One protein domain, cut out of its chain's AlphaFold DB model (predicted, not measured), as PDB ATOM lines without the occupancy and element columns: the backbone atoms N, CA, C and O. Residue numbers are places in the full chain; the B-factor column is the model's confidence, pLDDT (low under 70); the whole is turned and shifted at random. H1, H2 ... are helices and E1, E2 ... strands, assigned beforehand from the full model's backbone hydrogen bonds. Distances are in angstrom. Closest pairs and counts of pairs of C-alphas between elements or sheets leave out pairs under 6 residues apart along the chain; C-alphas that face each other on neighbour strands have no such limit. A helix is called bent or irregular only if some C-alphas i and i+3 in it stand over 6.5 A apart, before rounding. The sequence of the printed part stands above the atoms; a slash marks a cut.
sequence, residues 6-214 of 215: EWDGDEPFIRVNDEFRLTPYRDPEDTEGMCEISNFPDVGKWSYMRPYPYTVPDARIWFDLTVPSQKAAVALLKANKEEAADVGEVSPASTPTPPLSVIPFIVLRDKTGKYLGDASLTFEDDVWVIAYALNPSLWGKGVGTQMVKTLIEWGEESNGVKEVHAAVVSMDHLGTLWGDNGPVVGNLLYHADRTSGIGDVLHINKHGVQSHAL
ATOM      1  N   GLU A   6      12.997  61.141  35.088       94.62
ATOM      2  CA  GLU A   6      12.440  62.162  34.216       94.62
ATOM      3  C   GLU A   6      11.206  61.632  33.486       94.62
ATOM      4  O   GLU A   6      10.923  60.435  33.494       94.62
ATOM      5  N   TRP A   7      10.432  62.537  32.890       94.94
ATOM      6  CA  TRP A   7       9.144  62.208  32.284       94.94
ATOM      7  C   TRP A   7       8.994  62.883  30.925       94.94
ATOM      8  O   TRP A   7       9.232  64.083  30.795       94.94
ATOM      9  N   ASP A   8       8.577  62.106  29.931       94.38
ATOM     10  CA  ASP A   8       8.215  62.544  28.583       94.38
ATOM     11  C   ASP A   8       6.707  62.314  28.404       94.38
ATOM     12  O   ASP A   8       6.247  61.216  28.081       94.38
ATOM     13  N   GLY A   9       5.912  63.325  28.768       92.81
ATOM     14  CA  GLY A   9       4.473  63.155  28.973       92.81
ATOM     15  C   GLY A   9       4.184  62.182  30.123       92.81
ATOM     16  O   GLY A   9       4.517  62.466  31.276       92.81
ATOM     17  N   ASP A  10       3.570  61.044  29.797       91.38
ATOM     18  CA  ASP A  10       3.229  59.969  30.739       91.38
ATOM     19  C   ASP A  10       4.297  58.867  30.837       91.38
ATOM     20  O   ASP A  10       4.161  57.954  31.651       91.38
ATOM     21  N   GLU A  11       5.353  58.925  30.024       95.44
ATOM     22  CA  GLU A  11       6.398  57.904  30.010       95.44
ATOM     23  C   GLU A  11       7.574  58.311  30.913       95.44
ATOM     24  O   GLU A  11       8.188  59.357  30.677       95.44
ATOM     25  N   PRO A  12       7.927  57.506  31.931       96.75
ATOM     26  CA  PRO A  12       9.111  57.757  32.732       96.75
ATOM     27  C   PRO A  12      10.370  57.280  32.004       96.75
ATOM     28  O   PRO A  12      10.359  56.279  31.285       96.75
ATOM     29  N   PHE A  13      11.488  57.952  32.250       97.56
ATOM     30  CA  PHE A  13      12.794  57.519  31.774       97.56
ATOM     31  C   PHE A  13      13.910  57.903  32.745       97.56
ATOM     32  O   PHE A  13      13.773  58.831  33.541       97.56
ATOM     33  N   ILE A  14      15.042  57.211  32.631       96.50
ATOM     34  CA  ILE A  14      16.308  57.607  33.261       96.50
ATOM     35  C   ILE A  14      17.346  57.865  32.169       96.50
ATOM     36  O   ILE A  14      17.427  57.126  31.183       96.50
ATOM     37  N   ARG A  15      18.114  58.951  32.292       97.12
ATOM     38  CA  ARG A  15      19.176  59.265  31.325       97.12
ATOM     39  C   ARG A  15      20.374  58.361  31.558       97.12
ATOM     40  O   ARG A  15      20.858  58.250  32.676       97.12
ATOM     41  N   VAL A  16      20.880  57.781  30.477       96.44
ATOM     42  CA  VAL A  16      22.171  57.083  30.475       96.44
ATOM     43  C   VAL A  16      23.291  58.092  30.216       96.44
ATOM     44  O   VAL A  16      24.326  58.066  30.875       96.44
ATOM     45  N   ASN A  17      23.071  59.004  29.264       95.75
ATOM     46  CA  ASN A  17      23.912  60.166  28.981       95.75
ATOM     47  C   ASN A  17      23.121  61.197  28.149       95.75
ATOM     48  O   ASN A  17      21.897  61.116  28.042       95.75
ATOM     49  N   ASP A  18      23.810  62.166  27.543       96.44
ATOM     50  CA  ASP A  18      23.180  63.207  26.724       96.44
ATOM     51  C   ASP A  18      22.498  62.676  25.455       96.44
ATOM     52  O   ASP A  18      21.676  63.382  24.873       96.44
ATOM     53  N   GLU A  19      22.843  61.472  24.996       97.88
ATOM     54  CA  GLU A  19      22.350  60.855  23.761       97.88
ATOM     55  C   GLU A  19      21.323  59.753  23.996       97.88
ATOM     56  O   GLU A  19      20.434  59.578  23.158       97.88
ATOM     57  N   PHE A  20      21.426  59.047  25.124       98.50
ATOM     58  CA  PHE A  20      20.643  57.848  25.388       98.50
ATOM     59  C   PHE A  20      19.865  57.905  26.702       98.50
ATOM     60  O   PHE A  20      20.313  58.459  27.710       98.50
ATOM     61  N   ARG A  21      18.703  57.253  26.700       98.25
ATOM     62  CA  ARG A  21      17.839  57.064  27.871       98.25
ATOM     63  C   ARG A  21      17.315  55.634  27.945       98.25
ATOM     64  O   ARG A  21      17.197  54.978  26.912       98.25
ATOM     65  N   LEU A  22      16.985  55.185  29.153       98.38
ATOM     66  CA  LEU A  22      16.261  53.941  29.406       98.38
ATOM     67  C   LEU A  22      14.780  54.235  29.652       98.38
ATOM     68  O   LEU A  22      14.452  55.089  30.478       98.38
ATOM     69  N   THR A  23      13.895  53.524  28.956       98.31
ATOM     70  CA  THR A  23      12.430  53.661  29.058       98.31
ATOM     71  C   THR A  23      11.766  52.298  29.281       98.31
ATOM     72  O   THR A  23      12.406  51.266  29.069       98.31
ATOM     73  N   PRO A  24      10.466  52.250  29.610       98.00
ATOM     74  CA  PRO A  24       9.668  51.035  29.448       98.00
ATOM     75  C   PRO A  24       9.638  50.537  28.000       98.00
ATOM     76  O   PRO A  24       9.931  51.292  27.059       98.00
ATOM     77  N   TYR A  25       9.247  49.271  27.823       97.62
ATOM     78  CA  TYR A  25       8.849  48.778  26.506       97.62
ATOM     79  C   TYR A  25       7.574  49.478  26.027       97.62
ATOM     80  O   TYR A  25       6.648  49.749  26.796       97.62
ATOM     81  N   ARG A  26       7.514  49.706  24.718       96.25
ATOM     82  CA  ARG A  26       6.360  50.200  23.972       96.25
ATOM     83  C   ARG A  26       5.818  49.064  23.117       96.25
ATOM     84  O   ARG A  26       6.526  48.506  22.282       96.25
ATOM     85  N   ASP A  27       4.575  48.692  23.384       92.69
ATOM     86  CA  ASP A  27       3.875  47.617  22.690       92.69
ATOM     87  C   ASP A  27       2.768  48.221  21.814       92.69
ATOM     88  O   ASP A  27       1.843  48.813  22.390       92.69
ATOM     89  N   PRO A  28       2.802  48.057  20.474       95.00
ATOM     90  CA  PRO A  28       3.644  47.133  19.691       95.00
ATOM     91  C   PRO A  28       4.959  47.695  19.128       95.00
ATOM     92  O   PRO A  28       5.673  46.964  18.438       95.00
ATOM     93  N   GLU A  29       5.290  48.958  19.379       96.56
ATOM     94  CA  GLU A  29       6.326  49.709  18.654       96.56
ATOM     95  C   GLU A  29       7.739  49.108  18.747       96.56
ATOM     96  O   GLU A  29       8.515  49.222  17.799       96.56
ATOM     97  N   ASP A  30       8.087  48.451  19.853       97.81
ATOM     98  CA  ASP A  30       9.426  47.882  20.052       97.81
ATOM     99  C   ASP A  30       9.591  46.469  19.481       97.81
ATOM    100  O   ASP A  30      10.706  45.943  19.443       97.81
ATOM    101  N   THR A  31       8.506  45.846  19.016       96.50
ATOM    102  CA  THR A  31       8.517  44.449  18.560       96.50
ATOM    103  C   THR A  31       9.508  44.239  17.413       96.50
ATOM    104  O   THR A  31      10.297  43.291  17.429       96.50
ATOM    105  N   GLU A  32       9.508  45.142  16.428       95.94
ATOM    106  CA  GLU A  32      10.424  45.074  15.285       95.94
ATOM    107  C   GLU A  32      11.879  45.298  15.709       95.94
ATOM    108  O   GLU A  32      12.758  44.555  15.277       95.94
ATOM    109  N   GLY A  33      12.134  46.260  16.604       96.31
ATOM    110  CA  GLY A  33      13.475  46.543  17.120       96.31
ATOM    111  C   GLY A  33      14.063  45.370  17.907       96.31
ATOM    112  O   GLY A  33      15.225  45.009  17.706       96.31
ATOM    113  N   MET A  34      13.253  44.714  18.745       96.25
ATOM    114  CA  MET A  34      13.664  43.503  19.460       96.25
ATOM    115  C   MET A  34      13.977  42.363  18.483       96.25
ATOM    116  O   MET A  34      14.980  41.663  18.658       96.25
ATOM    117  N   CYS A  35      13.156  42.184  17.442       96.94
ATOM    118  CA  CYS A  35      13.400  41.184  16.401       96.94
ATOM    119  C   CYS A  35      14.686  41.472  15.625       96.94
ATOM    120  O   CYS A  35      15.494  40.566  15.438       96.94
ATOM    121  N   GLU A  36      14.903  42.719  15.204       96.62
ATOM    122  CA  GLU A  36      16.119  43.137  14.506       96.62
ATOM    123  C   GLU A  36      17.356  42.817  15.350       96.62
ATOM    124  O   GLU A  36      18.259  42.119  14.884       96.62
ATOM    125  N   ILE A  37      17.368  43.251  16.618       95.81
ATOM    126  CA  ILE A  37      18.523  43.049  17.495       95.81
ATOM    127  C   ILE A  37      18.786  41.565  17.753       95.81
ATOM    128  O   ILE A  37      19.925  41.112  17.635       95.81
ATOM    129  N   SER A  38      17.738  40.794  18.044       94.56
ATOM    130  CA  SER A  38      17.854  39.362  18.345       94.56
ATOM    131  C   SER A  38      18.348  38.538  17.154       94.56
ATOM    132  O   SER A  38      18.918  37.466  17.345       94.56
ATOM    133  N   ASN A  39      18.152  39.028  15.927       96.06
ATOM    134  CA  ASN A  39      18.577  38.337  14.712       96.06
ATOM    135  C   ASN A  39      19.973  38.720  14.216       96.06
ATOM    136  O   ASN A  39      20.468  38.061  13.295       96.06
ATOM    137  N   PHE A  40      20.652  39.713  14.808       94.38
ATOM    138  CA  PHE A  40      22.078  39.889  14.523       94.38
ATOM    139  C   PHE A  40      22.815  38.608  14.934       94.38
ATOM    140  O   PHE A  40      22.706  38.221  16.096       94.38
ATOM    141  N   PRO A  41      23.581  37.950  14.042       91.94
ATOM    142  CA  PRO A  41      24.233  36.679  14.368       91.94
ATOM    143  C   PRO A  41      25.103  36.761  15.626       91.94
ATOM    144  O   PRO A  41      25.071  35.871  16.472       91.94
ATOM    145  N   ASP A  42      25.821  37.875  15.788       88.50
ATOM    146  CA  ASP A  42      26.671  38.110  16.952       88.50
ATOM    147  C   ASP A  42      25.899  38.477  18.225       88.50
ATOM    148  O   ASP A  42      26.495  38.456  19.297       88.50
ATOM    149  N   VAL A  43      24.597  38.773  18.130       88.50
ATOM    150  CA  VAL A  43      23.713  38.941  19.289       88.50
ATOM    151  C   VAL A  43      22.974  37.650  19.620       88.50
ATOM    152  O   VAL A  43      23.053  37.158  20.749       88.50
ATOM    153  N   GLY A  44      22.291  37.083  18.625       87.25
ATOM    154  CA  GLY A  44      21.450  35.900  18.761       87.25
ATOM    155  C   GLY A  44      22.211  34.677  19.264       87.25
ATOM    156  O   GLY A  44      21.686  33.951  20.101       87.25
ATOM    157  N   LYS A  45      23.480  34.495  18.863       85.75
ATOM    158  CA  LYS A  45      24.309  33.363  19.327       85.75
ATOM    159  C   LYS A  45      24.537  33.326  20.845       85.75
ATOM    160  O   LYS A  45      24.856  32.271  21.378       85.75
ATOM    161  N   TRP A  46      24.373  34.461  21.526       82.94
ATOM    162  CA  TRP A  46      24.504  34.582  22.982       82.94
ATOM    163  C   TRP A  46      23.153  34.653  23.704       82.94
ATOM    164  O   TRP A  46      23.111  34.742  24.927       82.94
ATOM    165  N   SER A  47      22.040  34.650  22.969       82.00
ATOM    166  CA  SER A  47      20.707  34.779  23.553       82.00
ATOM    167  C   SER A  47      20.199  33.418  24.027       82.00
ATOM    168  O   SER A  47      19.726  32.604  23.234       82.00
ATOM    169  N   TYR A  48      20.285  33.168  25.334       73.56
ATOM    170  CA  TYR A  48      19.815  31.922  25.939       73.56
ATOM    171  C   TYR A  48      18.318  31.688  25.666       73.56
ATOM    172  O   TYR A  48      17.495  32.585  25.839       73.56
ATOM    173  N   MET A  49      17.980  30.476  25.211       78.88
ATOM    174  CA  MET A  49      16.620  30.020  24.869       78.88
ATOM    175  C   MET A  49      15.866  30.836  23.806       78.88
ATOM    176  O   MET A  49      14.699  30.539  23.544       78.88
ATOM    177  N   ARG A  50      16.480  31.836  23.159       84.25
ATOM    178  CA  ARG A  50      15.807  32.540  22.060       84.25
ATOM    179  C   ARG A  50      15.874  31.689  20.785       84.25
ATOM    180  O   ARG A  50      16.961  31.242  20.420       84.25
ATOM    181  N   PRO A  51      14.745  31.462  20.089       89.50
ATOM    182  CA  PRO A  51      14.776  30.816  18.784       89.50
ATOM    183  C   PRO A  51      15.580  31.654  17.784       89.50
ATOM    184  O   PRO A  51      15.609  32.884  17.865       89.50
ATOM    185  N   TYR A  52      16.227  30.977  16.834       89.00
ATOM    186  CA  TYR A  52      16.944  31.612  15.732       89.00
ATOM    187  C   TYR A  52      16.479  31.016  14.392       89.00
ATOM    188  O   TYR A  52      16.666  29.815  14.174       89.00
ATOM    189  N   PRO A  53      15.886  31.815  13.483       94.81
ATOM    190  CA  PRO A  53      15.617  33.250  13.611       94.81
ATOM    191  C   PRO A  53      14.553  33.568  14.673       94.81
ATOM    192  O   PRO A  53      13.654  32.770  14.922       94.81
ATOM    193  N   TYR A  54      14.663  34.754  15.266       95.31
ATOM    194  CA  TYR A  54      13.743  35.271  16.272       95.31
ATOM    195  C   TYR A  54      12.611  36.055  15.601       95.31
ATOM    196  O   TYR A  54      12.865  36.999  14.851       95.31
ATOM    197  N   THR A  55      11.361  35.665  15.818       97.19
ATOM    198  CA  THR A  55      10.219  36.194  15.059       97.19
ATOM    199  C   THR A  55       9.334  37.127  15.887       97.19
ATOM    200  O   THR A  55       9.399  37.159  17.114       97.19
ATOM    201  N   VAL A  56       8.453  37.873  15.212       96.88
ATOM    202  CA  VAL A  56       7.443  38.728  15.865       96.88
ATOM    203  C   VAL A  56       6.565  37.943  16.859       96.88
ATOM    204  O   VAL A  56       6.379  38.429  17.974       96.88
ATOM    205  N   PRO A  57       6.053  36.735  16.535       96.75
ATOM    206  CA  PRO A  57       5.393  35.879  17.523       96.75
ATOM    207  C   PRO A  57       6.240  35.571  18.766       96.75
ATOM    208  O   PRO A  57       5.707  35.591  19.873       96.75
ATOM    209  N   ASP A  58       7.547  35.339  18.611       94.81
ATOM    210  CA  ASP A  58       8.441  35.062  19.745       94.81
ATOM    211  C   ASP A  58       8.625  36.299  20.636       94.81
ATOM    212  O   ASP A  58       8.629  36.189  21.864       94.81
ATOM    213  N   ALA A  59       8.734  37.485  20.026       94.75
ATOM    214  CA  ALA A  59       8.751  38.758  20.744       94.75
ATOM    215  C   ALA A  59       7.431  38.986  21.492       94.75
ATOM    216  O   ALA A  59       7.440  39.374  22.658       94.75
ATOM    217  N   ARG A  60       6.288  38.671  20.870       94.19
ATOM    218  CA  ARG A  60       4.972  38.851  21.495       94.19
ATOM    219  C   ARG A  60       4.839  38.082  22.807       94.19
ATOM    220  O   ARG A  60       4.337  38.648  23.772       94.19
ATOM    221  N   ILE A  61       5.346  36.848  22.865       92.94
ATOM    222  CA  ILE A  61       5.356  36.044  24.097       92.94
ATOM    223  C   ILE A  61       6.065  36.801  25.229       92.94
ATOM    224  O   ILE A  61       5.545  36.884  26.339       92.94
ATOM    225  N   TRP A  62       7.223  37.407  24.951       90.75
ATOM    226  CA  TRP A  62       7.945  38.200  25.948       90.75
ATOM    227  C   TRP A  62       7.211  39.474  26.354       90.75
ATOM    228  O   TRP A  62       7.188  39.821  27.536       90.75
ATOM    229  N   PHE A  63       6.598  40.171  25.402       95.06
ATOM    230  CA  PHE A  63       5.852  41.397  25.683       95.06
ATOM    231  C   PHE A  63       4.610  41.111  26.533       95.06
ATOM    232  O   PHE A  63       4.372  41.816  27.513       95.06
ATOM    233  N   ASP A  64       3.872  40.041  26.233       94.62
ATOM    234  CA  ASP A  64       2.697  39.624  27.005       94.62
ATOM    235  C   ASP A  64       3.049  39.277  28.459       94.62
ATOM    236  O   ASP A  64       2.259  39.543  29.366       94.62
ATOM    237  N   LEU A  65       4.250  38.738  28.700       90.50
ATOM    238  CA  LEU A  65       4.745  38.438  30.046       90.50
ATOM    239  C   LEU A  65       5.222  39.689  30.795       90.50
ATOM    240  O   LEU A  65       4.969  39.835  31.991       90.50
ATOM    241  N   THR A  66       5.922  40.598  30.117       91.69
ATOM    242  CA  THR A  66       6.686  41.664  30.787       91.69
ATOM    243  C   THR A  66       5.943  42.999  30.853       91.69
ATOM    244  O   THR A  66       5.955  43.653  31.900       91.69
ATOM    245  N   VAL A  67       5.251  43.402  29.783       95.50
ATOM    246  CA  VAL A  67       4.619  44.727  29.661       95.50
ATOM    247  C   VAL A  67       3.543  44.983  30.725       95.50
ATOM    248  O   VAL A  67       3.526  46.090  31.268       95.50
ATOM    249  N   PRO A  68       2.661  44.029  31.097       95.50
ATOM    250  CA  PRO A  68       1.666  44.277  32.143       95.50
ATOM    251  C   PRO A  68       2.296  44.662  33.487       95.50
ATOM    252  O   PRO A  68       1.854  45.610  34.137       95.50
ATOM    253  N   SER A  69       3.367  43.966  33.875       92.62
ATOM    254  CA  SER A  69       4.075  44.221  35.132       92.62
ATOM    255  C   SER A  69       4.820  45.562  35.121       92.62
ATOM    256  O   SER A  69       4.773  46.310  36.097       92.62
ATOM    257  N   GLN A  70       5.404  45.938  33.978       94.44
ATOM    258  CA  GLN A  70       6.002  47.260  33.789       94.44
ATOM    259  C   GLN A  70       4.963  48.374  33.861       94.44
ATOM    260  O   GLN A  70       5.201  49.378  34.524       94.44
ATOM    261  N   LYS A  71       3.794  48.207  33.231       95.00
ATOM    262  CA  LYS A  71       2.708  49.198  33.302       95.00
ATOM    263  C   LYS A  71       2.258  49.436  34.743       95.00
ATOM    264  O   LYS A  71       2.023  50.582  35.117       95.00
ATOM    265  N   ALA A  72       2.192  48.384  35.560       94.12
ATOM    266  CA  ALA A  72       1.906  48.519  36.986       94.12
ATOM    267  C   ALA A  72       3.009  49.298  37.727       94.12
ATOM    268  O   ALA A  72       2.700  50.213  38.488       94.12
ATOM    269  N   ALA A  73       4.285  49.004  37.459       92.94
ATOM    270  CA  ALA A  73       5.410  49.740  38.041       92.94
ATOM    271  C   ALA A  73       5.415  51.229  37.635       92.94
ATOM    272  O   ALA A  73       5.597  52.103  38.480       92.94
ATOM    273  N   VAL A  74       5.138  51.534  36.364       94.50
ATOM    274  CA  VAL A  74       5.009  52.913  35.863       94.50
ATOM    275  C   VAL A  74       3.847  53.646  36.539       94.50
ATOM    276  O   VAL A  74       3.997  54.808  36.914       94.50
ATOM    277  N   ALA A  75       2.707  52.981  36.745       94.00
ATOM    278  CA  ALA A  75       1.572  53.573  37.451       94.00
ATOM    279  C   ALA A  75       1.923  53.939  38.905       94.00
ATOM    280  O   ALA A  75       1.550  55.017  39.361       94.00
ATOM    281  N   LEU A  76       2.691  53.094  39.604       91.56
ATOM    282  CA  LEU A  76       3.193  53.396  40.951       91.56
ATOM    283  C   LEU A  76       4.144  54.599  40.949       91.56
ATOM    284  O   LEU A  76       3.996  55.498  41.772       91.56
ATOM    285  N   LEU A  77       5.077  54.665  39.992       91.00
ATOM    286  CA  LEU A  77       5.964  55.823  39.838       91.00
ATOM    287  C   LEU A  77       5.181  57.121  39.606       91.00
ATOM    288  O   LEU A  77       5.539  58.168  40.149       91.00
ATOM    289  N   LYS A  78       4.106  57.056  38.814       91.38
ATOM    290  CA  LYS A  78       3.253  58.210  38.529       91.38
ATOM    291  C   LYS A  78       2.484  58.664  39.771       91.38
ATOM    292  O   LYS A  78       2.502  59.853  40.072       91.38
ATOM    293  N   ALA A  79       1.892  57.731  40.516       89.31
ATOM    294  CA  ALA A  79       1.203  58.037  41.769       89.31
ATOM    295  C   ALA A  79       2.145  58.720  42.775       89.31
ATOM    296  O   ALA A  79       1.822  59.786  43.291       89.31
ATOM    297  N   ASN A  80       3.360  58.190  42.955       85.00
ATOM    298  CA  ASN A  80       4.353  58.782  43.859       85.00
ATOM    299  C   ASN A  80       4.765  60.202  43.436       85.00
ATOM    300  O   ASN A  80       4.993  61.065  44.282       85.00
ATOM    301  N   LYS A  81       4.861  60.463  42.125       84.31
ATOM    302  CA  LYS A  81       5.147  61.801  41.588       84.31
ATOM    303  C   LYS A  81       4.015  62.786  41.884       84.31
ATOM    304  O   LYS A  81       4.290  63.929  42.242       84.31
ATOM    305  N   GLU A  82       2.768  62.369  41.687       84.69
ATOM    306  CA  GLU A  82       1.585  63.203  41.925       84.69
ATOM    307  C   GLU A  82       1.418  63.511  43.416       84.69
ATOM    308  O   GLU A  82       1.226  64.671  43.776       84.69
ATOM    309  N   GLU A  83       1.603  62.512  44.284       80.50
ATOM    310  CA  GLU A  83       1.626  62.703  45.736       80.50
ATOM    311  C   GLU A  83       2.715  63.701  46.146       80.50
ATOM    312  O   GLU A  83       2.428  64.659  46.858       80.50
ATOM    313  N   ALA A  84       3.946  63.545  45.641       76.75
ATOM    314  CA  ALA A  84       5.053  64.455  45.946       76.75
ATOM    315  C   ALA A  84       4.795  65.908  45.498       76.75
ATOM    316  O   ALA A  84       5.309  66.839  46.121       76.75
ATOM    317  N   ALA A  85       4.008  66.118  44.439       77.56
ATOM    318  CA  ALA A  85       3.630  67.451  43.979       77.56
ATOM    319  C   ALA A  85       2.587  68.123  44.894       77.56
ATOM    320  O   ALA A  85       2.616  69.345  45.040       77.56
ATOM    321  N   ASP A  86       1.698  67.344  45.520       72.81
ATOM    322  CA  ASP A  86       0.615  67.846  46.378       72.81
ATOM    323  C   ASP A  86       1.103  68.256  47.780       72.81
ATOM    324  O   ASP A  86       0.581  69.199  48.374       72.81
ATOM    325  N   VAL A  87       2.164  67.623  48.305       68.25
ATOM    326  CA  VAL A  87       2.662  67.929  49.666       68.25
ATOM    327  C   VAL A  87       3.378  69.287  49.766       68.25
ATOM    328  O   VAL A  87       3.627  69.748  50.875       68.25
ATOM    329  N   GLY A  88       3.675  69.964  48.648       56.06
ATOM    330  CA  GLY A  88       4.283  71.299  48.624       56.06
ATOM    331  C   GLY A  88       5.684  71.353  49.250       56.06
ATOM    332  O   GLY A  88       5.823  71.444  50.461       56.06
ATOM    333  N   GLU A  89       6.732  71.328  48.420       52.59
ATOM    334  CA  GLU A  89       8.145  71.556  48.803       52.59
ATOM    335  C   GLU A  89       8.609  70.902  50.128       52.59
ATOM    336  O   GLU A  89       9.473  71.416  50.838       52.59
ATOM    337  N   VAL A  90       8.091  69.720  50.471       49.41
ATOM    338  CA  VAL A  90       8.717  68.895  51.504       49.41
ATOM    339  C   VAL A  90       9.870  68.164  50.834       49.41
ATOM    340  O   VAL A  90       9.682  67.430  49.867       49.41
ATOM    341  N   SER A  91      11.079  68.437  51.318       47.09
ATOM    342  CA  SER A  91      12.344  67.910  50.806       47.09
ATOM    343  C   SER A  91      12.232  66.430  50.368       47.09
ATOM    344  O   SER A  91      11.804  65.603  51.180       47.09
ATOM    345  N   PRO A  92      12.648  66.064  49.136       47.25
ATOM    346  CA  PRO A  92      12.404  64.751  48.510       47.25
ATOM    347  C   PRO A  92      13.105  63.555  49.187       47.25
ATOM    348  O   PRO A  92      13.104  62.448  48.661       47.25
ATOM    349  N   ALA A  93      13.710  63.751  50.357       45.72
ATOM    350  CA  ALA A  93      14.521  62.757  51.049       45.72
ATOM    351  C   ALA A  93      13.751  61.852  52.035       45.72
ATOM    352  O   ALA A  93      14.388  61.018  52.674       45.72
ATOM    353  N   SER A  94      12.431  62.016  52.226       42.88
ATOM    354  CA  SER A  94      11.776  61.485  53.444       42.88
ATOM    355  C   SER A  94      10.672  60.446  53.255       42.88
ATOM    356  O   SER A  94      10.319  59.799  54.239       42.88
ATOM    357  N   THR A  95      10.141  60.237  52.049       44.91
ATOM    358  CA  THR A  95       9.133  59.186  51.841       44.91
ATOM    359  C   THR A  95       9.791  58.010  51.129       44.91
ATOM    360  O   THR A  95      10.050  58.108  49.929       44.91
ATOM    361  N   PRO A  96      10.122  56.913  51.839       52.34
ATOM    362  CA  PRO A  96      10.653  55.727  51.189       52.34
ATOM    363  C   PRO A  96       9.599  55.218  50.211       52.34
ATOM    364  O   PRO A  96       8.534  54.749  50.612       52.34
ATOM    365  N   THR A  97       9.890  55.351  48.919       57.94
ATOM    366  CA  THR A  97       9.110  54.678  47.886       57.94
ATOM    367  C   THR A  97       9.238  53.180  48.153       57.94
ATOM    368  O   THR A  97      10.365  52.704  48.316       57.94
ATOM    369  N   PRO A  98       8.130  52.427  48.276       62.41
ATOM    370  CA  PRO A  98       8.230  50.984  48.415       62.41
ATOM    371  C   PRO A  98       9.026  50.430  47.223       62.41
ATOM    372  O   PRO A  98       8.810  50.889  46.095       62.41
ATOM    373  N   PRO A  99       9.951  49.481  47.450       70.94
ATOM    374  CA  PRO A  99      10.787  48.952  46.382       70.94
ATOM    375  C   PRO A  99       9.897  48.382  45.280       70.94
ATOM    376  O   PRO A  99       8.966  47.617  45.549       70.94
ATOM    377  N   LEU A 100      10.168  48.766  44.034       77.56
ATOM    378  CA  LEU A 100       9.411  48.241  42.905       77.56
ATOM    379  C   LEU A 100       9.774  46.772  42.690       77.56
ATOM    380  O   LEU A 100      10.939  46.441  42.497       77.56
ATOM    381  N   SER A 101       8.780  45.888  42.645       78.69
ATOM    382  CA  SER A 101       9.007  44.478  42.290       78.69
ATOM    383  C   SER A 101       9.474  44.292  40.841       78.69
ATOM    384  O   SER A 101       9.974  43.230  40.495       78.69
ATOM    385  N   VAL A 102       9.298  45.313  39.995       86.50
ATOM    386  CA  VAL A 102       9.699  45.326  38.586       86.50
ATOM    387  C   VAL A 102      10.331  46.668  38.256       86.50
ATOM    388  O   VAL A 102       9.747  47.715  38.536       86.50
ATOM    389  N   ILE A 103      11.501  46.635  37.625       91.38
ATOM    390  CA  ILE A 103      12.209  47.832  37.175       91.38
ATOM    391  C   ILE A 103      11.726  48.176  35.759       91.38
ATOM    392  O   ILE A 103      11.942  47.385  34.841       91.38
ATOM    393  N   PRO A 104      11.057  49.326  35.548       94.44
ATOM    394  CA  PRO A 104      10.441  49.635  34.262       94.44
ATOM    395  C   PRO A 104      11.413  50.273  33.256       94.44
ATOM    396  O   PRO A 104      10.997  50.612  32.158       94.44
ATOM    397  N   PHE A 105      12.685  50.475  33.602       96.12
ATOM    398  CA  PHE A 105      13.680  51.123  32.742       96.12
ATOM    399  C   PHE A 105      14.486  50.078  31.975       96.12
ATOM    400  O   PHE A 105      15.550  49.663  32.425       96.12
ATOM    401  N   ILE A 106      13.955  49.638  30.835       96.56
ATOM    402  CA  ILE A 106      14.472  48.467  30.121       96.56
ATOM    403  C   ILE A 106      15.087  48.828  28.774       96.56
ATOM    404  O   ILE A 106      16.200  48.420  28.464       96.56
ATOM    405  N   VAL A 107      14.378  49.603  27.961       98.38
ATOM    406  CA  VAL A 107      14.740  49.841  26.565       98.38
ATOM    407  C   VAL A 107      15.702  51.007  26.446       98.38
ATOM    408  O   VAL A 107      15.374  52.125  26.840       98.38
ATOM    409  N   LEU A 108      16.851  50.774  25.815       98.62
ATOM    410  CA  LEU A 108      17.773  51.834  25.430       98.62
ATOM    411  C   LEU A 108      17.260  52.542  24.178       98.62
ATOM    412  O   LEU A 108      17.108  51.926  23.118       98.62
ATOM    413  N   ARG A 109      17.063  53.856  24.286       98.50
ATOM    414  CA  ARG A 109      16.665  54.714  23.170       98.50
ATOM    415  C   ARG A 109      17.628  55.856  22.950       98.50
ATOM    416  O   ARG A 109      18.174  56.396  23.909       98.50
ATOM    417  N   ASP A 110      17.768  56.264  21.694       97.94
ATOM    418  CA  ASP A 110      18.373  57.551  21.346       97.94
ATOM    419  C   ASP A 110      17.357  58.710  21.427       97.94
ATOM    420  O   ASP A 110      16.174  58.531  21.742       97.94
ATOM    421  N   LYS A 111      17.814  59.919  21.086       96.88
ATOM    422  CA  LYS A 111      16.987  61.139  21.012       96.88
ATOM    423  C   LYS A 111      15.816  61.052  20.030       96.88
ATOM    424  O   LYS A 111      14.873  61.825  20.161       96.88
ATOM    425  N   THR A 112      15.876  60.160  19.044       96.75
ATOM    426  CA  THR A 112      14.790  59.947  18.074       96.75
ATOM    427  C   THR A 112      13.733  58.973  18.597       96.75
ATOM    428  O   THR A 112      12.666  58.847  18.005       96.75
ATOM    429  N   GLY A 113      14.007  58.303  19.722       96.81
ATOM    430  CA  GLY A 113      13.143  57.281  20.303       96.81
ATOM    431  C   GLY A 113      13.370  55.882  19.727       96.81
ATOM    432  O   GLY A 113      12.608  54.970  20.060       96.81
ATOM    433  N   LYS A 114      14.404  55.693  18.895       97.56
ATOM    434  CA  LYS A 114      14.714  54.404  18.273       97.56
ATOM    435  C   LYS A 114      15.129  53.377  19.327       97.56
ATOM    436  O   LYS A 114      15.955  53.683  20.179       97.56
ATOM    437  N   TYR A 115      14.599  52.158  19.227       98.19
ATOM    438  CA  TYR A 115      15.027  51.004  20.021       98.19
ATOM    439  C   TYR A 115      16.445  50.570  19.610       98.19
ATOM    440  O   TYR A 115      16.695  50.266  18.441       98.19
ATOM    441  N   LEU A 116      17.385  50.561  20.558       98.12
ATOM    442  CA  LEU A 116      18.805  50.265  20.307       98.12
ATOM    443  C   LEU A 116      19.373  49.151  21.194       98.12
ATOM    444  O   LEU A 116      20.553  48.814  21.082       98.12
ATOM    445  N   GLY A 117      18.543  48.565  22.044       97.19
ATOM    446  CA  GLY A 117      18.918  47.513  22.973       97.19
ATOM    447  C   GLY A 117      17.970  47.483  24.155       97.19
ATOM    448  O   GLY A 117      17.094  48.341  24.288       97.19
ATOM    449  N   ASP A 118      18.185  46.518  25.031       96.75
ATOM    450  CA  ASP A 118      17.533  46.467  26.327       96.75
ATOM    451  C   ASP A 118      18.488  45.989  27.416       96.75
ATOM    452  O   ASP A 118      19.507  45.353  27.143       96.75
ATOM    453  N   ALA A 119      18.170  46.358  28.651       95.44
ATOM    454  CA  ALA A 119      18.785  45.843  29.857       95.44
ATOM    455  C   ALA A 119      17.706  45.574  30.903       95.44
ATOM    456  O   ALA A 119      16.809  46.385  31.099       95.44
ATOM    457  N   SER A 120      17.803  44.458  31.608       91.75
ATOM    458  CA  SER A 120      16.902  44.120  32.704       91.75
ATOM    459  C   SER A 120      17.696  43.907  33.977       91.75
ATOM    460  O   SER A 120      18.751  43.278  33.947       91.75
ATOM    461  N   LEU A 121      17.156  44.390  35.091       91.56
ATOM    462  CA  LEU A 121      17.639  44.108  36.433       91.56
ATOM    463  C   LEU A 121      16.482  43.445  37.191       91.56
ATOM    464  O   LEU A 121      15.466  44.087  37.463       91.56
ATOM    465  N   THR A 122      16.596  42.143  37.441       89.06
ATOM    466  CA  THR A 122      15.552  41.299  38.046       89.06
ATOM    467  C   THR A 122      16.031  40.734  39.376       89.06
ATOM    468  O   THR A 122      17.231  40.631  39.603       89.06
ATOM    469  N   PHE A 123      15.112  40.415  40.286       87.88
ATOM    470  CA  PHE A 123      15.444  39.780  41.562       87.88
ATOM    471  C   PHE A 123      14.969  38.331  41.539       87.88
ATOM    472  O   PHE A 123      13.764  38.076  41.482       87.88
ATOM    473  N   GLU A 124      15.913  37.398  41.547       83.56
ATOM    474  CA  GLU A 124      15.695  35.965  41.363       83.56
ATOM    475  C   GLU A 124      16.565  35.200  42.368       83.56
ATOM    476  O   GLU A 124      17.733  35.534  42.555       83.56
ATOM    477  N   ASP A 125      15.991  34.204  43.051       85.81
ATOM    478  CA  ASP A 125      16.697  33.355  44.027       85.81
ATOM    479  C   ASP A 125      17.549  34.132  45.055       85.81
ATOM    480  O   ASP A 125      18.702  33.799  45.323       85.81
ATOM    481  N   ASP A 126      16.959  35.182  45.640       84.12
ATOM    482  CA  ASP A 126      17.578  36.092  46.619       84.12
ATOM    483  C   ASP A 126      18.758  36.936  46.094       84.12
ATOM    484  O   ASP A 126      19.489  37.554  46.874       84.12
ATOM    485  N   VAL A 127      18.927  37.023  44.772       85.62
ATOM    486  CA  VAL A 127      20.011  37.763  44.120       85.62
ATOM    487  C   VAL A 127      19.462  38.670  43.017       85.62
ATOM    488  O   VAL A 127      18.505  38.339  42.322       85.62
ATOM    489  N   TRP A 128      20.061  39.850  42.836       88.00
ATOM    490  CA  TRP A 128      19.757  40.677  41.668       88.00
ATOM    491  C   TRP A 128      20.559  40.208  40.464       88.00
ATOM    492  O   TRP A 128      21.778  40.094  40.542       88.00
ATOM    493  N   VAL A 129      19.896  39.990  39.338       89.19
ATOM    494  CA  VAL A 129      20.499  39.544  38.086       89.19
ATOM    495  C   VAL A 129      20.375  40.649  37.052       89.19
ATOM    496  O   VAL A 129      19.308  41.244  36.895       89.19
ATOM    497  N   ILE A 130      21.465  40.921  36.335       90.94
ATOM    498  CA  ILE A 130      21.451  41.838  35.196       90.94
ATOM    499  C   ILE A 130      21.674  41.095  33.883       90.94
ATOM    500  O   ILE A 130      22.557  40.246  33.758       90.94
ATOM    501  N   ALA A 131      20.873  41.455  32.890       90.00
ATOM    502  CA  ALA A 131      20.990  40.992  31.519       90.00
ATOM    503  C   ALA A 131      20.893  42.183  30.570       90.00
ATOM    504  O   ALA A 131      20.219  43.162  30.885       90.00
ATOM    505  N   TYR A 132      21.562  42.119  29.419       93.19
ATOM    506  CA  TYR A 132      21.393  43.139  28.384       93.19
ATOM    507  C   TYR A 132      21.725  42.632  26.978       93.19
ATOM    508  O   TYR A 132      22.571  41.753  26.788       93.19
ATOM    509  N   ALA A 133      21.101  43.259  25.983       94.00
ATOM    510  CA  ALA A 133      21.437  43.143  24.571       94.00
ATOM    511  C   ALA A 133      21.586  44.541  23.962       94.00
ATOM    512  O   ALA A 133      20.805  45.448  24.242       94.00
ATOM    513  N   LEU A 134      22.594  44.731  23.109       95.94
ATOM    514  CA  LEU A 134      22.902  46.035  22.524       95.94
ATOM    515  C   LEU A 134      23.078  45.926  21.014       95.94
ATOM    516  O   LEU A 134      23.778  45.032  20.536       95.94
ATOM    517  N   ASN A 135      22.503  46.870  20.266       96.31
ATOM    518  CA  ASN A 135      22.683  46.951  18.822       96.31
ATOM    519  C   ASN A 135      24.190  47.019  18.472       96.31
ATOM    520  O   ASN A 135      24.897  47.862  19.038       96.31
ATOM    521  N   PRO A 136      24.689  46.206  17.517       95.62
ATOM    522  CA  PRO A 136      26.112  46.164  17.174       95.62
ATOM    523  C   PRO A 136      26.735  47.504  16.778       95.62
ATOM    524  O   PRO A 136      27.921  47.733  17.003       95.62
ATOM    525  N   SER A 137      25.940  48.440  16.252       95.94
ATOM    526  CA  SER A 137      26.413  49.788  15.912       95.94
ATOM    527  C   SER A 137      26.886  50.613  17.121       95.94
ATOM    528  O   SER A 137      27.546  51.643  16.937       95.94
ATOM    529  N   LEU A 138      26.573  50.186  18.348       95.12
ATOM    530  CA  LEU A 138      26.968  50.838  19.598       95.12
ATOM    531  C   LEU A 138      28.136  50.137  20.313       95.12
ATOM    532  O   LEU A 138      28.597  50.611  21.356       95.12
ATOM    533  N   TRP A 139      28.638  49.026  19.773       93.25
ATOM    534  CA  TRP A 139      29.730  48.273  20.387       93.25
ATOM    535  C   TRP A 139      31.051  49.046  20.359       93.25
ATOM    536  O   TRP A 139      31.322  49.821  19.444       93.25
ATOM    537  N   GLY A 140      31.864  48.864  21.405       90.81
ATOM    538  CA  GLY A 140      33.145  49.563  21.569       90.81
ATOM    539  C   GLY A 140      33.034  51.060  21.895       90.81
ATOM    540  O   GLY A 140      34.054  51.733  21.988       90.81
ATOM    541  N   LYS A 141      31.818  51.592  22.091       92.56
ATOM    542  CA  LYS A 141      31.572  53.013  22.410       92.56
ATOM    543  C   LYS A 141      31.281  53.276  23.893       92.56
ATOM    544  O   LYS A 141      30.922  54.387  24.263       92.56
ATOM    545  N   GLY A 142      31.355  52.246  24.739       92.88
ATOM    546  CA  GLY A 142      31.055  52.341  26.174       92.88
ATOM    547  C   GLY A 142      29.569  52.514  26.529       92.88
ATOM    548  O   GLY A 142      29.249  52.646  27.708       92.88
ATOM    549  N   VAL A 143      28.653  52.489  25.552       94.50
ATOM    550  CA  VAL A 143      27.211  52.707  25.784       94.50
ATOM    551  C   VAL A 143      26.600  51.601  26.648       94.50
ATOM    552  O   VAL A 143      25.899  51.907  27.607       94.50
ATOM    553  N   GLY A 144      26.916  50.330  26.375       91.56
ATOM    554  CA  GLY A 144      26.424  49.206  27.184       91.56
ATOM    555  C   GLY A 144      26.853  49.300  28.650       91.56
ATOM    556  O   GLY A 144      26.050  49.083  29.550       91.56
ATOM    557  N   THR A 145      28.090  49.727  28.902       91.44
ATOM    558  CA  THR A 145      28.600  49.951  30.261       91.44
ATOM    559  C   THR A 145      27.856  51.068  30.972       91.44
ATOM    560  O   THR A 145      27.479  50.901  32.127       91.44
ATOM    561  N   GLN A 146      27.632  52.198  30.298       94.06
ATOM    562  CA  GLN A 146      26.875  53.306  30.879       94.06
ATOM    563  C   GLN A 146      25.432  52.885  31.172       94.06
ATOM    564  O   GLN A 146      24.927  53.187  32.247       94.06
ATOM    565  N   MET A 147      24.802  52.135  30.265       95.69
ATOM    566  CA  MET A 147      23.451  51.600  30.431       95.69
ATOM    567  C   MET A 147      23.339  50.692  31.664       95.69
ATOM    568  O   MET A 147      22.523  50.955  32.544       95.69
ATOM    569  N   VAL A 148      24.193  49.667  31.766       93.81
ATOM    570  CA  VAL A 148      24.218  48.728  32.903       93.81
ATOM    571  C   VAL A 148      24.504  49.458  34.213       93.81
ATOM    572  O   VAL A 148      23.801  49.255  35.198       93.81
ATOM    573  N   LYS A 149      25.501  50.350  34.221       93.25
ATOM    574  CA  LYS A 149      25.856  51.133  35.406       93.25
ATOM    575  C   LYS A 149      24.693  52.005  35.883       93.25
ATOM    576  O   LYS A 149      24.396  52.001  37.070       93.25
ATOM    577  N   THR A 150      24.025  52.695  34.959       94.50
ATOM    578  CA  THR A 150      22.851  53.532  35.253       94.50
ATOM    579  C   THR A 150      21.748  52.708  35.915       94.50
ATOM    580  O   THR A 150      21.186  53.126  36.923       94.50
ATOM    581  N   LEU A 151      21.468  51.512  35.386       93.62
ATOM    582  CA  LEU A 151      20.424  50.639  35.918       93.62
ATOM    583  C   LEU A 151      20.760  50.102  37.320       93.62
ATOM    584  O   LEU A 151      19.889  50.089  38.188       93.62
ATOM    585  N   ILE A 152      22.016  49.700  37.553       91.44
ATOM    586  CA  ILE A 152      22.485  49.235  38.869       91.44
ATOM    587  C   ILE A 152      22.409  50.367  39.888       91.44
ATOM    588  O   ILE A 152      21.784  50.190  40.926       91.44
ATOM    589  N   GLU A 153      22.993  51.529  39.590       91.19
ATOM    590  CA  GLU A 153      23.000  52.674  40.506       91.19
ATOM    591  C   GLU A 153      21.573  53.122  40.852       91.19
ATOM    592  O   GLU A 153      21.265  53.335  42.023       91.19
ATOM    593  N   TRP A 154      20.669  53.178  39.867       91.38
ATOM    594  CA  TRP A 154      19.258  53.464  40.131       91.38
ATOM    595  C   TRP A 154      18.619  52.406  41.045       91.38
ATOM    596  O   TRP A 154      17.866  52.753  41.957       91.38
ATOM    597  N   GLY A 155      18.930  51.122  40.838       90.00
ATOM    598  CA  GLY A 155      18.459  50.027  41.684       90.00
ATOM    599  C   GLY A 155      19.020  50.076  43.111       90.00
ATOM    600  O   GLY A 155      18.292  49.798  44.065       90.00
ATOM    601  N   GLU A 156      20.284  50.465  43.298       89.75
ATOM    602  CA  GLU A 156      20.877  50.658  44.630       89.75
ATOM    603  C   GLU A 156      20.124  51.757  45.392       89.75
ATOM    604  O   GLU A 156      19.754  51.578  46.555       89.75
ATOM    605  N   GLU A 157      19.849  52.870  44.713       87.62
ATOM    606  CA  GLU A 157      19.205  54.050  45.289       87.62
ATOM    607  C   GLU A 157      17.709  53.846  45.558       87.62
ATOM    608  O   GLU A 157      17.215  54.237  46.616       87.62
ATOM    609  N   SER A 158      16.988  53.226  44.620       84.31
ATOM    610  CA  SER A 158      15.520  53.133  44.653       84.31
ATOM    611  C   SER A 158      15.008  51.837  45.274       84.31
ATOM    612  O   SER A 158      13.932  51.808  45.868       84.31
ATOM    613  N   ASN A 159      15.777  50.756  45.149       83.19
ATOM    614  CA  ASN A 159      15.350  49.403  45.497       83.19
ATOM    615  C   ASN A 159      16.249  48.736  46.547       83.19
ATOM    616  O   ASN A 159      15.976  47.607  46.956       83.19
ATOM    617  N   GLY A 160      17.305  49.417  47.004       85.00
ATOM    618  CA  GLY A 160      18.234  48.873  47.990       85.00
ATOM    619  C   GLY A 160      19.032  47.680  47.466       85.00
ATOM    620  O   GLY A 160      19.419  46.818  48.261       85.00
ATOM    621  N   VAL A 161      19.265  47.613  46.149       85.56
ATOM    622  CA  VAL A 161      20.191  46.651  45.537       85.56
ATOM    623  C   VAL A 161      21.556  46.799  46.217       85.56
ATOM    624  O   VAL A 161      22.036  47.909  46.432       85.56
ATOM    625  N   LYS A 162      22.172  45.683  46.612       85.94
ATOM    626  CA  LYS A 162      23.504  45.673  47.254       85.94
ATOM    627  C   LYS A 162      24.540  44.892  46.464       85.94
ATOM    628  O   LYS A 162      25.735  45.120  46.622       85.94
ATOM    629  N   GLU A 163      24.067  43.945  45.672       85.44
ATOM    630  CA  GLU A 163      24.876  42.990  44.942       85.44
ATOM    631  C   GLU A 163      24.110  42.603  43.687       85.44
ATOM    632  O   GLU A 163      22.904  42.365  43.764       85.44
ATOM    633  N   VAL A 164      24.809  42.581  42.551       86.00
ATOM    634  CA  VAL A 164      24.255  42.205  41.252       86.00
ATOM    635  C   VAL A 164      25.141  41.138  40.631       86.00
ATOM    636  O   VAL A 164      26.368  41.274  40.576       86.00
ATOM    637  N   HIS A 165      24.509  40.068  40.169       86.19
ATOM    638  CA  HIS A 165      25.137  38.949  39.493       86.19
ATOM    639  C   HIS A 165      24.881  39.029  37.998       86.19
ATOM    640  O   HIS A 165      23.834  39.469  37.521       86.19
ATOM    641  N   ALA A 166      25.869  38.559  37.257       81.00
ATOM    642  CA  ALA A 166      25.778  38.354  35.831       81.00
ATOM    643  C   ALA A 166      26.533  37.080  35.462       81.00
ATOM    644  O   ALA A 166      27.621  36.842  35.986       81.00
ATOM    645  N   ALA A 167      26.006  36.293  34.525       71.38
ATOM    646  CA  ALA A 167      26.821  35.309  33.819       71.38
ATOM    647  C   ALA A 167      27.066  35.732  32.386       71.38
ATOM    648  O   ALA A 167      26.276  36.426  31.737       71.38
ATOM    649  N   VAL A 168      28.202  35.243  31.916       66.88
ATOM    650  CA  VAL A 168      28.632  35.331  30.537       66.88
ATOM    651  C   VAL A 168      28.832  33.908  30.058       66.88
ATOM    652  O   VAL A 168      29.640  33.160  30.608       66.88
ATOM    653  N   VAL A 169      28.095  33.524  29.020       58.75
ATOM    654  CA  VAL A 169      28.357  32.266  28.326       58.75
ATOM    655  C   VAL A 169      29.601  32.491  27.471       58.75
ATOM    656  O   VAL A 169      29.560  33.223  26.490       58.75
ATOM    657  N   SER A 170      30.729  31.901  27.859       53.00
ATOM    658  CA  SER A 170      31.950  31.853  27.050       53.00
ATOM    659  C   SER A 170      32.024  30.490  26.373       53.00
ATOM    660  O   SER A 170      31.989  29.476  27.066       53.00
ATOM    661  N   MET A 171      32.143  30.452  25.040       43.72
ATOM    662  CA  MET A 171      32.346  29.188  24.321       43.72
ATOM    663  C   MET A 171      33.790  28.884  23.918       43.72
ATOM    664  O   MET A 171      33.978  27.746  23.538       43.72
ATOM    665  N   ASP A 172      34.779  29.797  24.007       38.94
ATOM    666  CA  ASP A 172      36.212  29.425  23.834       38.94
ATOM    667  C   ASP A 172      37.265  30.552  23.991       38.94
ATOM    668  O   ASP A 172      38.460  30.278  23.899       38.94
ATOM    669  N   HIS A 173      36.919  31.815  24.264       35.44
ATOM    670  CA  HIS A 173      37.921  32.872  24.479       35.44
ATOM    671  C   HIS A 173      37.496  33.799  25.615       35.44
ATOM    672  O   HIS A 173      36.440  34.424  25.535       35.44
ATOM    673  N   LEU A 174      38.350  33.909  26.642       36.22
ATOM    674  CA  LEU A 174      38.309  34.944  27.677       36.22
ATOM    675  C   LEU A 174      38.386  36.321  27.001       36.22
ATOM    676  O   LEU A 174      39.458  36.892  26.811       36.22
ATOM    677  N   GLY A 175      37.230  36.831  26.588       36.31
ATOM    678  CA  GLY A 175      37.048  38.223  26.228       36.31
ATOM    679  C   GLY A 175      37.200  39.034  27.501       36.31
ATOM    680  O   GLY A 175      36.286  39.100  28.317       36.31
ATOM    681  N   THR A 176      38.385  39.601  27.690       36.81
ATOM    682  CA  THR A 176      38.705  40.515  28.778       36.81
ATOM    683  C   THR A 176      37.674  41.643  28.793       36.81
ATOM    684  O   THR A 176      37.712  42.550  27.964       36.81
ATOM    685  N   LEU A 177      36.747  41.597  29.751       41.84
ATOM    686  CA  LEU A 177      35.747  42.647  29.980       41.84
ATOM    687  C   LEU A 177      36.381  43.981  30.399       41.84
ATOM    688  O   LEU A 177      35.692  44.993  30.421       41.84
ATOM    689  N   TRP A 178      37.685  43.988  30.703       39.78
ATOM    690  CA  TRP A 178      38.463  45.153  31.114       39.78
ATOM    691  C   TRP A 178      39.911  45.035  30.608       39.78
ATOM    692  O   TRP A 178      40.741  44.382  31.233       39.78
ATOM    693  N   GLY A 179      40.223  45.645  29.462       37.41
ATOM    694  CA  GLY A 179      41.606  46.006  29.125       37.41
ATOM    695  C   GLY A 179      41.944  47.395  29.677       37.41
ATOM    696  O   GLY A 179      41.038  48.133  30.063       37.41
ATOM    697  N   ASP A 180      43.217  47.799  29.634       36.22
ATOM    698  CA  ASP A 180      43.717  49.114  30.103       36.22
ATOM    699  C   ASP A 180      43.020  50.345  29.464       36.22
ATOM    700  O   ASP A 180      43.249  51.478  29.877       36.22
ATOM    701  N   ASN A 181      42.140  50.130  28.477       33.97
ATOM    702  CA  ASN A 181      41.359  51.143  27.762       33.97
ATOM    703  C   ASN A 181      39.835  51.070  28.020       33.97
ATOM    704  O   ASN A 181      39.066  51.714  27.307       33.97
ATOM    705  N   GLY A 182      39.377  50.302  29.015       30.81
ATOM    706  CA  GLY A 182      37.951  50.136  29.324       30.81
ATOM    707  C   GLY A 182      37.278  48.946  28.614       30.81
ATOM    708  O   GLY A 182      37.959  48.122  27.998       30.81
ATOM    709  N   PRO A 183      35.948  48.799  28.760       37.12
ATOM    710  CA  PRO A 183      35.260  47.529  28.535       37.12
ATOM    711  C   PRO A 183      35.095  47.128  27.066       37.12
ATOM    712  O   PRO A 183      34.619  47.910  26.239       37.12
ATOM    713  N   VAL A 184      35.423  45.865  26.769       36.22
ATOM    714  CA  VAL A 184      35.117  45.191  25.497       36.22
ATOM    715  C   VAL A 184      33.857  44.343  25.682       36.22
ATOM    716  O   VAL A 184      33.712  43.596  26.644       36.22
ATOM    717  N   VAL A 185      32.915  44.548  24.765       39.59
ATOM    718  CA  VAL A 185      31.503  44.161  24.834       39.59
ATOM    719  C   VAL A 185      31.308  42.667  24.561       39.59
ATOM    720  O   VAL A 185      31.712  42.175  23.510       39.59
ATOM    721  N   GLY A 186      30.614  41.980  25.467       33.62
ATOM    722  CA  GLY A 186      29.964  40.689  25.239       33.62
ATOM    723  C   GLY A 186      28.553  40.747  25.818       33.62
ATOM    724  O   GLY A 186      28.362  41.330  26.887       33.62
ATOM    725  N   ASN A 187      27.567  40.204  25.099       35.25
ATOM    726  CA  ASN A 187      26.205  40.093  25.620       35.25
ATOM    727  C   ASN A 187      26.219  39.284  26.916       35.25
ATOM    728  O   ASN A 187      26.910  38.273  27.027       35.25
ATOM    729  N   LEU A 188      25.463  39.772  27.885       41.81
ATOM    730  CA  LEU A 188      25.503  39.338  29.270       41.81
ATOM    731  C   LEU A 188      24.112  38.795  29.595       41.81
ATOM    732  O   LEU A 188      23.139  39.539  29.492       41.81
ATOM    733  N   LEU A 189      24.010  37.509  29.916       43.19
ATOM    734  CA  LEU A 189      22.763  36.837  30.284       43.19
ATOM    735  C   LEU A 189      23.101  35.623  31.158       43.19
ATOM    736  O   LEU A 189      23.827  34.726  30.723       43.19
ATOM    737  N   TYR A 190      22.546  35.592  32.377       38.91
ATOM    738  CA  TYR A 190      22.542  34.418  33.250       38.91
ATOM    739  C   TYR A 190      21.280  33.591  33.035       38.91
ATOM    740  O   TYR A 190      20.170  34.077  33.210       38.91
ATOM    741  N   HIS A 191      21.485  32.316  32.717       31.59
ATOM    742  CA  HIS A 191      20.864  31.211  33.440       31.59
ATOM    743  C   HIS A 191      21.824  30.021  33.334       31.59
ATOM    744  O   HIS A 191      21.640  29.123  32.514       31.59
ATOM    745  N   ALA A 192      22.910  30.041  34.115       32.66
ATOM    746  CA  ALA A 192      23.691  28.827  34.295       32.66
ATOM    747  C   ALA A 192      22.842  27.892  35.157       32.66
ATOM    748  O   ALA A 192      22.663  28.098  36.358       32.66
ATOM    749  N   ASP A 193      22.267  26.873  34.528       33.66
ATOM    750  CA  ASP A 193      21.912  25.665  35.252       33.66
ATOM    751  C   ASP A 193      23.165  25.251  36.044       33.66
ATOM    752  O   ASP A 193      24.208  24.973  35.437       33.66
ATOM    753  N   ARG A 194      23.081  25.267  37.387       36.78
ATOM    754  CA  ARG A 194      24.167  24.877  38.310       36.78
ATOM    755  C   ARG A 194      24.728  23.485  38.000       36.78
ATOM    756  O   ARG A 194      25.761  23.113  38.536       36.78
ATOM    757  N   THR A 195      24.063  22.710  37.146       35.41
ATOM    758  CA  THR A 195      24.518  21.390  36.709       35.41
ATOM    759  C   THR A 195      25.409  21.396  35.462       35.41
ATOM    760  O   THR A 195      26.053  20.381  35.200       35.41
ATOM    761  N   SER A 196      25.488  22.493  34.695       41.38
ATOM    762  CA  SER A 196      26.193  22.492  33.399       41.38
ATOM    763  C   SER A 196      27.687  22.839  33.462       41.38
ATOM    764  O   SER A 196      28.391  22.552  32.500       41.38
ATOM    765  N   GLY A 197      28.192  23.392  34.575       39.53
ATOM    766  CA  GLY A 197      29.633  23.559  34.841       39.53
ATOM    767  C   GLY A 197      30.419  24.426  33.844       39.53
ATOM    768  O   GLY A 197      31.645  24.362  33.817       39.53
ATOM    769  N   ILE A 198      29.745  25.204  32.989       42.28
ATOM    770  CA  ILE A 198      30.382  26.017  31.941       42.28
ATOM    771  C   ILE A 198      29.915  27.469  32.092       42.28
ATOM    772  O   ILE A 198      28.841  27.841  31.624       42.28
ATOM    773  N   GLY A 199      30.727  28.294  32.757       49.56
ATOM    774  CA  GLY A 199      30.523  29.740  32.862       49.56
ATOM    775  C   GLY A 199      31.304  30.375  34.015       49.56
ATOM    776  O   GLY A 199      31.561  29.726  35.027       49.56
ATOM    777  N   ASP A 200      31.652  31.653  33.863       49.31
ATOM    778  CA  ASP A 200      32.144  32.490  34.960       49.31
ATOM    779  C   ASP A 200      30.978  33.320  35.513       49.31
ATOM    780  O   ASP A 200      30.185  33.886  34.748       49.31
ATOM    781  N   VAL A 201      30.887  33.422  36.841       53.84
ATOM    782  CA  VAL A 201      29.992  34.382  37.496       53.84
ATOM    783  C   VAL A 201      30.765  35.666  37.737       53.84
ATOM    784  O   VAL A 201      31.848  35.674  38.331       53.84
ATOM    785  N   LEU A 202      30.189  36.770  37.271       54.91
ATOM    786  CA  LEU A 202      30.684  38.109  37.529       54.91
ATOM    787  C   LEU A 202      29.868  38.722  38.662       54.91
ATOM    788  O   LEU A 202      28.671  38.975  38.524       54.91
ATOM    789  N   HIS A 203      30.543  38.995  39.772       49.94
ATOM    790  CA  HIS A 203      30.028  39.842  40.836       49.94
ATOM    791  C   HIS A 203      30.309  41.292  40.472       49.94
ATOM    792  O   HIS A 203      31.467  41.693  40.330       49.94
ATOM    793  N   ILE A 204      29.252  42.084  40.323       59.88
ATOM    794  CA  ILE A 204      29.352  43.504  39.999       59.88
ATOM    795  C   ILE A 204      28.905  44.294  41.227       59.88
ATOM    796  O   ILE A 204      27.785  44.138  41.710       59.88
ATOM    797  N   ASN A 205      29.786  45.151  41.742       56.19
ATOM    798  CA  ASN A 205      29.454  46.087  42.812       56.19
ATOM    799  C   ASN A 205      30.105  47.457  42.564       56.19
ATOM    800  O   ASN A 205      30.928  47.630  41.663       56.19
ATOM    801  N   LYS A 206      29.775  48.442  43.405       49.41
ATOM    802  CA  LYS A 206      30.341  49.801  43.328       49.41
ATOM    803  C   LYS A 206      31.877  49.885  43.398       49.41
ATOM    804  O   LYS A 206      32.443  50.932  43.097       49.41
ATOM    805  N   HIS A 207      32.556  48.822  43.831       59.78
ATOM    806  CA  HIS A 207      34.015  48.730  43.930       59.78
ATOM    807  C   HIS A 207      34.668  48.021  42.732       59.78
ATOM    808  O   HIS A 207      35.895  47.974  42.669       59.78
ATOM    809  N   GLY A 208      33.886  47.508  41.777       51.72
ATOM    810  CA  GLY A 208      34.382  46.881  40.555       51.72
ATOM    811  C   GLY A 208      33.720  45.540  40.248       51.72
ATOM    812  O   GLY A 208      32.696  45.179  40.827       51.72
ATOM    813  N   VAL A 209      34.319  44.811  39.305       52.19
ATOM    814  CA  VAL A 209      33.892  43.464  38.908       52.19
ATOM    815  C   VAL A 209      34.854  42.440  39.501       52.19
ATOM    816  O   VAL A 209      36.069  42.573  39.345       52.19
ATOM    817  N   GLN A 210      34.321  41.420  40.161       59.09
ATOM    818  CA  GLN A 210      35.067  40.242  40.602       59.09
ATOM    819  C   GLN A 210      34.544  39.022  39.847       59.09
ATOM    820  O   GLN A 210      33.337  38.845  39.730       59.09
ATOM    821  N   SER A 211      35.443  38.201  39.312       55.81
ATOM    822  CA  SER A 211      35.089  36.966  38.611       55.81
ATOM    823  C   SER A 211      35.437  35.755  39.464       55.81
ATOM    824  O   SER A 211      36.561  35.664  39.969       55.81
ATOM    825  N   HIS A 212      34.514  34.806  39.554       55.22
ATOM    826  CA  HIS A 212      34.757  33.491  40.133       55.22
ATOM    827  C   HIS A 212      34.317  32.414  39.139       55.22
ATOM    828  O   HIS A 212      33.258  32.538  38.518       55.22
ATOM    829  N   ALA A 213      35.133  31.371  38.998       53.03
ATOM    830  CA  ALA A 213      34.726  30.174  38.275       53.03
ATOM    831  C   ALA A 213      33.588  29.487  39.047       53.03
ATOM    832  O   ALA A 213      33.590  29.495  40.281       53.03
ATOM    833  N   LEU A 214      32.618  28.919  38.330       47.72
ATOM    834  CA  LEU A 214      31.613  28.043  38.931       47.72
ATOM    835  C   LEU A 214      32.282  26.717  39.339       47.72
ATOM    836  O   LEU A 214      32.859  26.047  38.481       47.72
TER     837      LEU A 214
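Overview. This is residues 6 to 214 of the 215 residues of a protein of Apiotrichum porosum (UniProt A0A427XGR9). One strongly twisted sheet of nine strands curls round a helix, H4, while a shorter helix, H1, crosses E5 on the opposite face. The long helix H3 is bent: its arm H3a packs on H1, its arm H3b passes close to E2 near one edge of the sheet, and residues 85 to 91 stick out beyond. The printed part has 209 residues with four named helices and nine named strands, in the order E1 E2 E3 H1 H2 H3 E4 E5 E6 H4 E7 E8 E9. The sheet is mixed, its order E1 E2 E3 E4 E5 E6 E7 E8 E9, and the class is mixed, helices and strands. The whole is compact, with a radius of gyration of the C-alphas of 17.6 A, and only just elongated, spanning 58 by 38 by 35 A.

Arrangement. E4, residues 107 to 110, E5, residues 115 to 124, and E6, residues 127 to 134, form a meander, each strand the antiparallel neighbour of the one before. N 108 and O 117 are 2.9 A apart between E4 and E5, and N 120 and O 131 are 2.8 A apart between E5 and E6, both within hydrogen-bond range. E1, residues 6 to 8, E2, residues 11 to 15, and E3, residues 20 to 23, form a second meander, with N 6 and O 13 at 2.9 A and N 22 and O 14 at 2.8 A. E3 and E4 are antiparallel, with N 21 and O 109 at 3.0 A. E7, residues 164 to 168, E8, residues 200 to 205, and E9, residues 208 to 213, form a third meander, with N 202 and O 166 at 2.9 A and N 203 and O 210 at 2.8 A. E6 and E7 are parallel, with N 165 and O 128 at 2.8 A; with H4, residues 143 to 159, between them they make a strand-helix-strand unit whose crossover is right-handed. The sheet curls round H4; the closest C-alphas of H4 and E6 are those of Gly 144 and Leu 134, 6.6 A apart. H1, residues 31 to 39, is on the sheet at a height of 8.6 A, over E5, and runs across the strands at 85 degrees to E5 on the local plane; E6 is only just not under it, with 2 of its C-alphas there. H2, residues 41 to 44, is not on the sheet and only just touches H1, only at the corner, with 3 pairs of C-alphas within 8 A, the closest Ser 38 and Gly 44 at 5.0 A. H3, residues 56 to 86, was assigned as one helix by its hydrogen bonds but is bent, C-alphas 65 and 68 being 6.9 A apart; its arms H3a, residues 56 to 65, and H3b, residues 68 to 86, stand at a steep tilt of 50 degrees. H3a touches H1 at a steep tilt of 66 degrees, opposite ways, with the C-alphas of Thr 31 and Ala 59 closest at 6.1 A. H3b is on the sheet, its closest C-alphas to E2 being Val 74 and Pro 12, 7.1 A apart. This gives three layers, helices on both faces of a sheet, with H3b and H4 on one face and H1 on the other. Every O i to N i+4 pair is within hydrogen-bond range in H1, H3b and H4; H3a has 5 of 6, and H2 is too short for such a pair.

Along the chain. E1 begins at C-alpha 6, (12.440, 62.162, 34.216). E5 is 26.1 A long from first to last C-alpha, E6 23.3 A, H4 23.2 A and H3b 27.6 A. H3b ends at C-alpha 86, (0.615, 67.846, 46.378), and E9, 16.9 A long, ends at C-alpha 213, (34.726, 30.174, 38.275).

Size, cuts and confidence. The two C-alphas farthest apart, Gly 88 and Asp 172, are 58.2 A apart. The printed part has no cut. The links H2 to H3, H3 to E4 and E7 to E8 are long, with 11, 20 and 31 residues. Model confidence is under 70 for residues 87 to 98 and 168 to 214.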